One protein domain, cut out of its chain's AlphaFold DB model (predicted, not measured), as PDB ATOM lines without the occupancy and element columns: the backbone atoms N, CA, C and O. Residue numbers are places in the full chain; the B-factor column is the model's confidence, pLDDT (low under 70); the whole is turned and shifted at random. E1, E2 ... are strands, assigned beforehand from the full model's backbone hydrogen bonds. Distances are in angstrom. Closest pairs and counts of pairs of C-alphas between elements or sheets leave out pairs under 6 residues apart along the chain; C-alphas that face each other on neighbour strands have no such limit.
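Overview. This is residues 168 to 212 of the 213 residues of an uncharacterized protein of uncultured archaeon (UniProt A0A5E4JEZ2). Two antiparallel strand hairpins, E1 with E2 and E3 with E4, are set loosely one over the other with their strands crossed, and E2 and E3 are the strands that come nearest between them. The turns of the two hairpins, residues 174 to 179 and 200 to 205, lie at the same end of the long axis, while the link of residues 187 to 194 joins the hairpins at the other end. The printed part has 45 residues with four named strands in the order E1, E2, E3, E4 and no named helix; each hairpin is an antiparallel sheet of two strands, and the class is all strand. The whole is compact, with a radius of gyration of the C-alphas of 10.4 A, and elongated, spanning 28 by 16 by 14 A.

Arrangement. E1, residues 168 to 173, and E2, residues 180 to 186, form a hairpin, antiparallel with 151 degrees between their directions. The C-alphas of Thr 173 and Gln 180 face each other at 4.4 A. N 170 and O 183 are within hydrogen-bond range at 2.8 A, as are N 185 and O 168 at 2.8 A. E3, residues 195 to 199, and E4, residues 206 to 210, form the second hairpin, antiparallel with 153 degrees between their directions. Here N 198 and O 207 are within hydrogen-bond range at 2.9 A, and N 207 and O 198 at 2.8 A. Between E2 and E3 one pair of C-alphas is within 8 A, those of Ala 183 and Ile 198, 7.1 A apart; the centres of these strands are 9.6 A apart. E1 is apart from E3 and from E4, and E2 is apart from E4.

Along the chain. E1 begins with C-alpha 168 at (-44.213, 4.208, -40.971) and measures 16.5 A from first to last C-alpha. E2, the longest strand with 7 residues, measures 19.8 A and ends with C-alpha 186 at (-41.207, 6.396, -35.543). E3 measures 13.4 A and E4 13.2 A, E4 ending with C-alpha 210 at (-39.261, 18.677, -42.136).

Size, cuts and confidence. The two C-alphas farthest apart are those of Cys 177 and Lys 188, at 29.1 A. The first and last printed C-alphas, of Ala 168 and Ile 212, are 15.1 A apart. The links from E1 to E2, E2 to E3 and E3 to E4 are short, with 6, 8 and 6 residues. The printed part has no cut. The mean pLDDT of the printed part is 84.0, and no printed residue is under 70.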
ATOM      1  N   ALA A 168     -43.724   3.987 -39.616       82.62
ATOM      2  CA  ALA A 168     -44.213   4.208 -40.971       82.62
ATOM      3  C   ALA A 168     -43.042   4.307 -41.952       82.62
ATOM      4  O   ALA A 168     -42.030   4.939 -41.660       82.62
ATOM      5  N   LYS A 169     -43.184   3.727 -43.149       82.81
ATOM      6  CA  LYS A 169     -42.155   3.824 -44.192       82.81
ATOM      7  C   LYS A 169     -42.314   5.104 -45.001       82.81
ATOM      8  O   LYS A 169     -43.306   5.280 -45.706       82.81
ATOM      9  N   LEU A 170     -41.300   5.961 -44.950       81.56
ATOM     10  CA  LEU A 170     -41.167   7.118 -45.824       81.56
ATOM     11  C   LEU A 170     -40.340   6.735 -47.050       81.56
ATOM     12  O   LEU A 170     -39.140   6.493 -46.938       81.56
ATOM     13  N   ASN A 171     -40.972   6.737 -48.220       83.12
ATOM     14  CA  ASN A 171     -40.274   6.601 -49.494       83.12
ATOM     15  C   ASN A 171     -39.925   7.990 -50.031       83.12
ATOM     16  O   ASN A 171     -40.796   8.854 -50.123       83.12
ATOM     17  N   PHE A 172     -38.666   8.203 -50.406       81.44
ATOM     18  CA  PHE A 172     -38.202   9.481 -50.941       81.44
ATOM     19  C   PHE A 172     -37.125   9.294 -52.009       81.44
ATOM     20  O   PHE A 172     -36.376   8.314 -52.021       81.44
ATOM     21  N   THR A 173     -37.006  10.280 -52.892       83.69
ATOM     22  CA  THR A 173     -35.921  10.353 -53.873       83.69
ATOM     23  C   THR A 173     -34.800  11.222 -53.316       83.69
ATOM     24  O   THR A 173     -35.029  12.357 -52.907       83.69
ATOM     25  N   CYS A 174     -33.573  10.700 -53.274       82.12
ATOM     26  CA  CYS A 174     -32.421  11.466 -52.804       82.12
ATOM     27  C   CYS A 174     -32.072  12.571 -53.807       82.12
ATOM     28  O   CYS A 174     -31.720  12.275 -54.947       82.12
ATOM     29  N   LEU A 175     -32.073  13.828 -53.360       83.38
ATOM     30  CA  LEU A 175     -31.757  14.984 -54.208       83.38
ATOM     31  C   LEU A 175     -30.309  14.990 -54.730       83.38
ATOM     32  O   LEU A 175     -30.037  15.591 -55.762       83.38
ATOM     33  N   HIS A 176     -29.382  14.303 -54.055       87.00
ATOM     34  CA  HIS A 176     -27.975  14.251 -54.468       87.00
ATOM     35  C   HIS A 176     -27.677  13.184 -55.526       87.00
ATOM     36  O   HIS A 176     -26.802  13.387 -56.358       87.00
ATOM     37  N   CYS A 177     -28.349  12.028 -55.477       89.38
ATOM     38  CA  CYS A 177     -28.038  10.894 -56.362       89.38
ATOM     39  C   CYS A 177     -29.216  10.411 -57.215       89.38
ATOM     40  O   CYS A 177     -29.064   9.452 -57.966       89.38
ATOM     41  N   GLY A 178     -30.398  11.015 -57.072       87.88
ATOM     42  CA  GLY A 178     -31.605  10.688 -57.835       87.88
ATOM     43  C   GLY A 178     -32.224   9.318 -57.538       87.88
ATOM     44  O   GLY A 178     -33.263   8.986 -58.100       87.88
ATOM     45  N   LYS A 179     -31.622   8.501 -56.664       90.69
ATOM     46  CA  LYS A 179     -32.131   7.162 -56.334       90.69
ATOM     47  C   LYS A 179     -33.248   7.215 -55.296       90.69
ATOM     48  O   LYS A 179     -33.220   8.045 -54.382       90.69
ATOM     49  N   GLN A 180     -34.190   6.280 -55.405       89.06
ATOM     50  CA  GLN A 180     -35.197   6.055 -54.374       89.06
ATOM     51  C   GLN A 180     -34.579   5.410 -53.132       89.06
ATOM     52  O   GLN A 180     -33.672   4.582 -53.217       89.06
ATOM     53  N   ASN A 181     -35.066   5.832 -51.976       86.25
ATOM     54  CA  ASN A 181     -34.689   5.342 -50.663       86.25
ATOM     55  C   ASN A 181     -35.958   5.199 -49.820       86.25
ATOM     56  O   ASN A 181     -36.978   5.834 -50.097       86.25
ATOM     57  N   SER A 182     -35.864   4.397 -48.768       85.69
ATOM     58  CA  SER A 182     -36.894   4.270 -47.745       85.69
ATOM     59  C   SER A 182     -36.270   4.468 -46.372       85.69
ATOM     60  O   SER A 182     -35.159   3.989 -46.136       85.69
ATOM     61  N   ALA A 183     -36.982   5.130 -45.469       84.44
ATOM     62  CA  ALA A 183     -36.606   5.231 -44.066       84.44
ATOM     63  C   ALA A 183     -37.808   4.953 -43.170       84.44
ATOM     64  O   ALA A 183     -38.941   5.279 -43.531       84.44
ATOM     65  N   ASP A 184     -37.543   4.378 -42.002       83.19
ATOM     66  CA  ASP A 184     -38.562   4.127 -40.995       83.19
ATOM     67  C   ASP A 184     -38.727   5.372 -40.118       83.19
ATOM     68  O   ASP A 184     -37.767   5.904 -39.554       83.19
ATOM     69  N   LEU A 185     -39.960   5.856 -40.033       82.44
ATOM     70  CA  LEU A 185     -40.358   6.993 -39.223       82.44
ATOM     71  C   LEU A 185     -41.108   6.485 -37.997       82.44
ATOM     72  O   LEU A 185     -42.167   5.872 -38.125       82.44
ATOM     73  N   LYS A 186     -40.573   6.768 -36.811       86.25
ATOM     74  CA  LYS A 186     -41.207   6.396 -35.543       86.25
ATOM     75  C   LYS A 186     -42.327   7.365 -35.205       86.25
ATOM     76  O   LYS A 186     -42.184   8.572 -35.394       86.25
ATOM     77  N   SER A 187     -43.411   6.854 -34.637       84.19
ATOM     78  CA  SER A 187     -44.595   7.659 -34.321       84.19
ATOM     79  C   SER A 187     -44.320   8.829 -33.381       84.19
ATOM     80  O   SER A 187     -44.796   9.939 -33.615       84.19
ATOM     81  N   LYS A 188     -43.457   8.622 -32.381       85.12
ATOM     82  CA  LYS A 188     -42.994   9.665 -31.449       85.12
ATOM     83  C   LYS A 188     -42.312  10.863 -32.130       85.12
ATOM     84  O   LYS A 188     -42.297  11.955 -31.572       85.12
ATOM     85  N   ASP A 189     -41.749  10.651 -33.318       81.88
ATOM     86  CA  ASP A 189     -41.001  11.656 -34.074       81.88
ATOM     87  C   ASP A 189     -41.872  12.274 -35.190       81.88
ATOM     88  O   ASP A 189     -41.417  13.136 -35.942       81.88
ATOM     89  N   ASN A 190     -43.139  11.874 -35.313       82.19
ATOM     90  CA  ASN A 190     -44.014  12.271 -36.412       82.19
ATOM     91  C   ASN A 190     -45.081  13.288 -35.972       82.19
ATOM     92  O   ASN A 190     -46.291  13.049 -36.018       82.19
ATOM     93  N   PHE A 191     -44.608  14.462 -35.571       84.81
ATOM     94  CA  PHE A 191     -45.432  15.651 -35.367       84.81
ATOM     95  C   PHE A 191     -45.025  16.758 -36.341       84.81
ATOM     96  O   PHE A 191     -43.924  16.750 -36.905       84.81
ATOM     97  N   LEU A 192     -45.933  17.703 -36.562       84.50
ATOM     98  CA  LEU A 192     -45.763  18.804 -37.494       84.50
ATOM     99  C   LEU A 192     -44.547  19.660 -37.133       84.50
ATOM    100  O   LEU A 192     -44.337  20.039 -35.981       84.50
ATOM    101  N   GLY A 193     -43.752  19.991 -38.145       78.81
ATOM    102  CA  GLY A 193     -42.554  20.803 -38.001       78.81
ATOM    103  C   GLY A 193     -41.361  20.069 -37.404       78.81
ATOM    104  O   GLY A 193     -40.272  20.651 -37.422       78.81
ATOM    105  N   ASN A 194     -41.522  18.820 -36.940       81.19
ATOM    106  CA  ASN A 194     -40.379  18.024 -36.526       81.19
ATOM    107  C   ASN A 194     -39.420  17.854 -37.701       81.19
ATOM    108  O   ASN A 194     -39.836  17.695 -38.852       81.19
ATOM    109  N   THR A 195     -38.132  17.908 -37.391       82.00
ATOM    110  CA  THR A 195     -37.075  17.791 -38.383       82.00
ATOM    111  C   THR A 195     -36.250  16.560 -38.074       82.00
ATOM    112  O   THR A 195     -35.733  16.421 -36.969       82.00
ATOM    113  N   PHE A 196     -36.121  15.669 -39.048       80.88
ATOM    114  CA  PHE A 196     -35.346  14.446 -38.910       80.88
ATOM    115  C   PHE A 196     -34.349  14.315 -40.054       80.88
ATOM    116  O   PHE A 196     -34.568  14.770 -41.177       80.88
ATOM    117  N   ASN A 197     -33.216  13.716 -39.724       83.38
ATOM    118  CA  ASN A 197     -32.085  13.547 -40.616       83.38
ATOM    119  C   ASN A 197     -32.056  12.097 -41.084       83.38
ATOM    120  O   ASN A 197     -31.965  11.186 -40.262       83.38
ATOM    121  N   ILE A 198     -32.136  11.890 -42.394       83.94
ATOM    122  CA  ILE A 198     -32.044  10.568 -43.004       83.94
ATOM    123  C   ILE A 198     -30.779  10.507 -43.840       83.94
ATOM    124  O   ILE A 198     -30.539  11.337 -44.714       83.94
ATOM    125  N   VAL A 199     -29.987   9.467 -43.614       87.25
ATOM    126  CA  VAL A 199     -28.824   9.172 -44.443       87.25
ATOM    127  C   VAL A 199     -29.277   8.371 -45.661       87.25
ATOM    128  O   VAL A 199     -29.876   7.305 -45.529       87.25
ATOM    129  N   CYS A 200     -28.985   8.869 -46.863       86.38
ATOM    130  CA  CYS A 200     -29.251   8.130 -48.095       86.38
ATOM    131  C   CYS A 200     -28.446   6.822 -48.110       86.38
ATOM    132  O   CYS A 200     -27.218   6.853 -48.018       86.38
ATOM    133  N   SER A 201     -29.106   5.678 -48.310       90.50
ATOM    134  CA  SER A 201     -28.433   4.370 -48.327       90.50
ATOM    135  C   SER A 201     -27.454   4.221 -49.497       90.50
ATOM    136  O   SER A 201     -26.495   3.458 -49.412       90.50
ATOM    137  N   ASN A 202     -27.660   4.989 -50.572       91.19
ATOM    138  CA  ASN A 202     -26.839   4.942 -51.778       91.19
ATOM    139  C   ASN A 202     -25.606   5.857 -51.726       91.19
ATOM    140  O   ASN A 202     -24.498   5.395 -51.977       91.19
ATOM    141  N   CYS A 203     -25.784   7.154 -51.449       92.00
ATOM    142  CA  CYS A 203     -24.682   8.132 -51.484       92.00
ATOM    143  C   CYS A 203     -24.180   8.562 -50.101       92.00
ATOM    144  O   CYS A 203     -23.241   9.345 -50.024       92.00
ATOM    145  N   ARG A 204     -24.796   8.069 -49.018       91.56
ATOM    146  CA  ARG A 204     -24.471   8.395 -47.616       91.56
ATOM    147  C   ARG A 204     -24.568   9.878 -47.244       91.56
ATOM    148  O   ARG A 204     -24.212  10.246 -46.129       91.56
ATOM    149  N   ASN A 205     -25.097  10.721 -48.131       87.88
ATOM    150  CA  ASN A 205     -25.404  12.106 -47.799       87.88
ATOM    151  C   ASN A 205     -26.578  12.173 -46.824       87.88
ATOM    152  O   ASN A 205     -27.537  11.400 -46.930       87.88
ATOM    153  N   ASN A 206     -26.486  13.118 -45.894       85.69
ATOM    154  CA  ASN A 206     -27.539  13.418 -44.942       85.69
ATOM    155  C   ASN A 206     -28.587  14.321 -45.601       85.69
ATOM    156  O   ASN A 206     -28.244  15.332 -46.212       85.69
ATOM    157  N   ILE A 207     -29.853  13.942 -45.483       81.81
ATOM    158  CA  ILE A 207     -30.998  14.662 -46.023       81.81
ATOM    159  C   ILE A 207     -31.891  15.037 -44.851       81.81
ATOM    160  O   ILE A 207     -32.362  14.176 -44.106       81.81
ATOM    161  N   GLN A 208     -32.131  16.332 -44.713       80.06
ATOM    162  CA  GLN A 208     -33.004  16.866 -43.688       80.06
ATOM    163  C   GLN A 208     -34.439  16.917 -44.212       80.06
ATOM    164  O   GLN A 208     -34.723  17.576 -45.211       80.06
ATOM    165  N   PHE A 209     -35.347  16.240 -43.517       76.19
ATOM    166  CA  PHE A 209     -36.779  16.305 -43.776       76.19
ATOM    167  C   PHE A 209     -37.456  17.094 -42.670       76.19
ATOM    168  O   PHE A 209     -37.202  16.856 -41.492       76.19
ATOM    169  N   ARG A 210     -38.344  18.010 -43.057       76.50
ATOM    170  CA  ARG A 210     -39.261  18.677 -42.136       76.50
ATOM    171  C   ARG A 210     -40.663  18.165 -42.397       76.50
ATOM    172  O   ARG A 210     -41.128  18.186 -43.532       76.50
ATOM    173  N   ASN A 211     -41.322  17.723 -41.342       73.19
ATOM    174  CA  ASN A 211     -42.630  17.114 -41.444       73.19
ATOM    175  C   ASN A 211     -43.716  18.176 -41.672       73.19
ATOM    176  O   ASN A 211     -43.985  18.990 -40.786       73.19
ATOM    177  N   ILE A 212     -44.296  18.197 -42.870       72.75
ATOM    178  CA  ILE A 212     -45.380  19.095 -43.296       72.75
ATOM    179  C   ILE A 212     -46.397  18.234 -44.073       72.75
ATOM    180  O   ILE A 212     -46.006  17.252 -44.702       72.75
TER     181      ILE A 212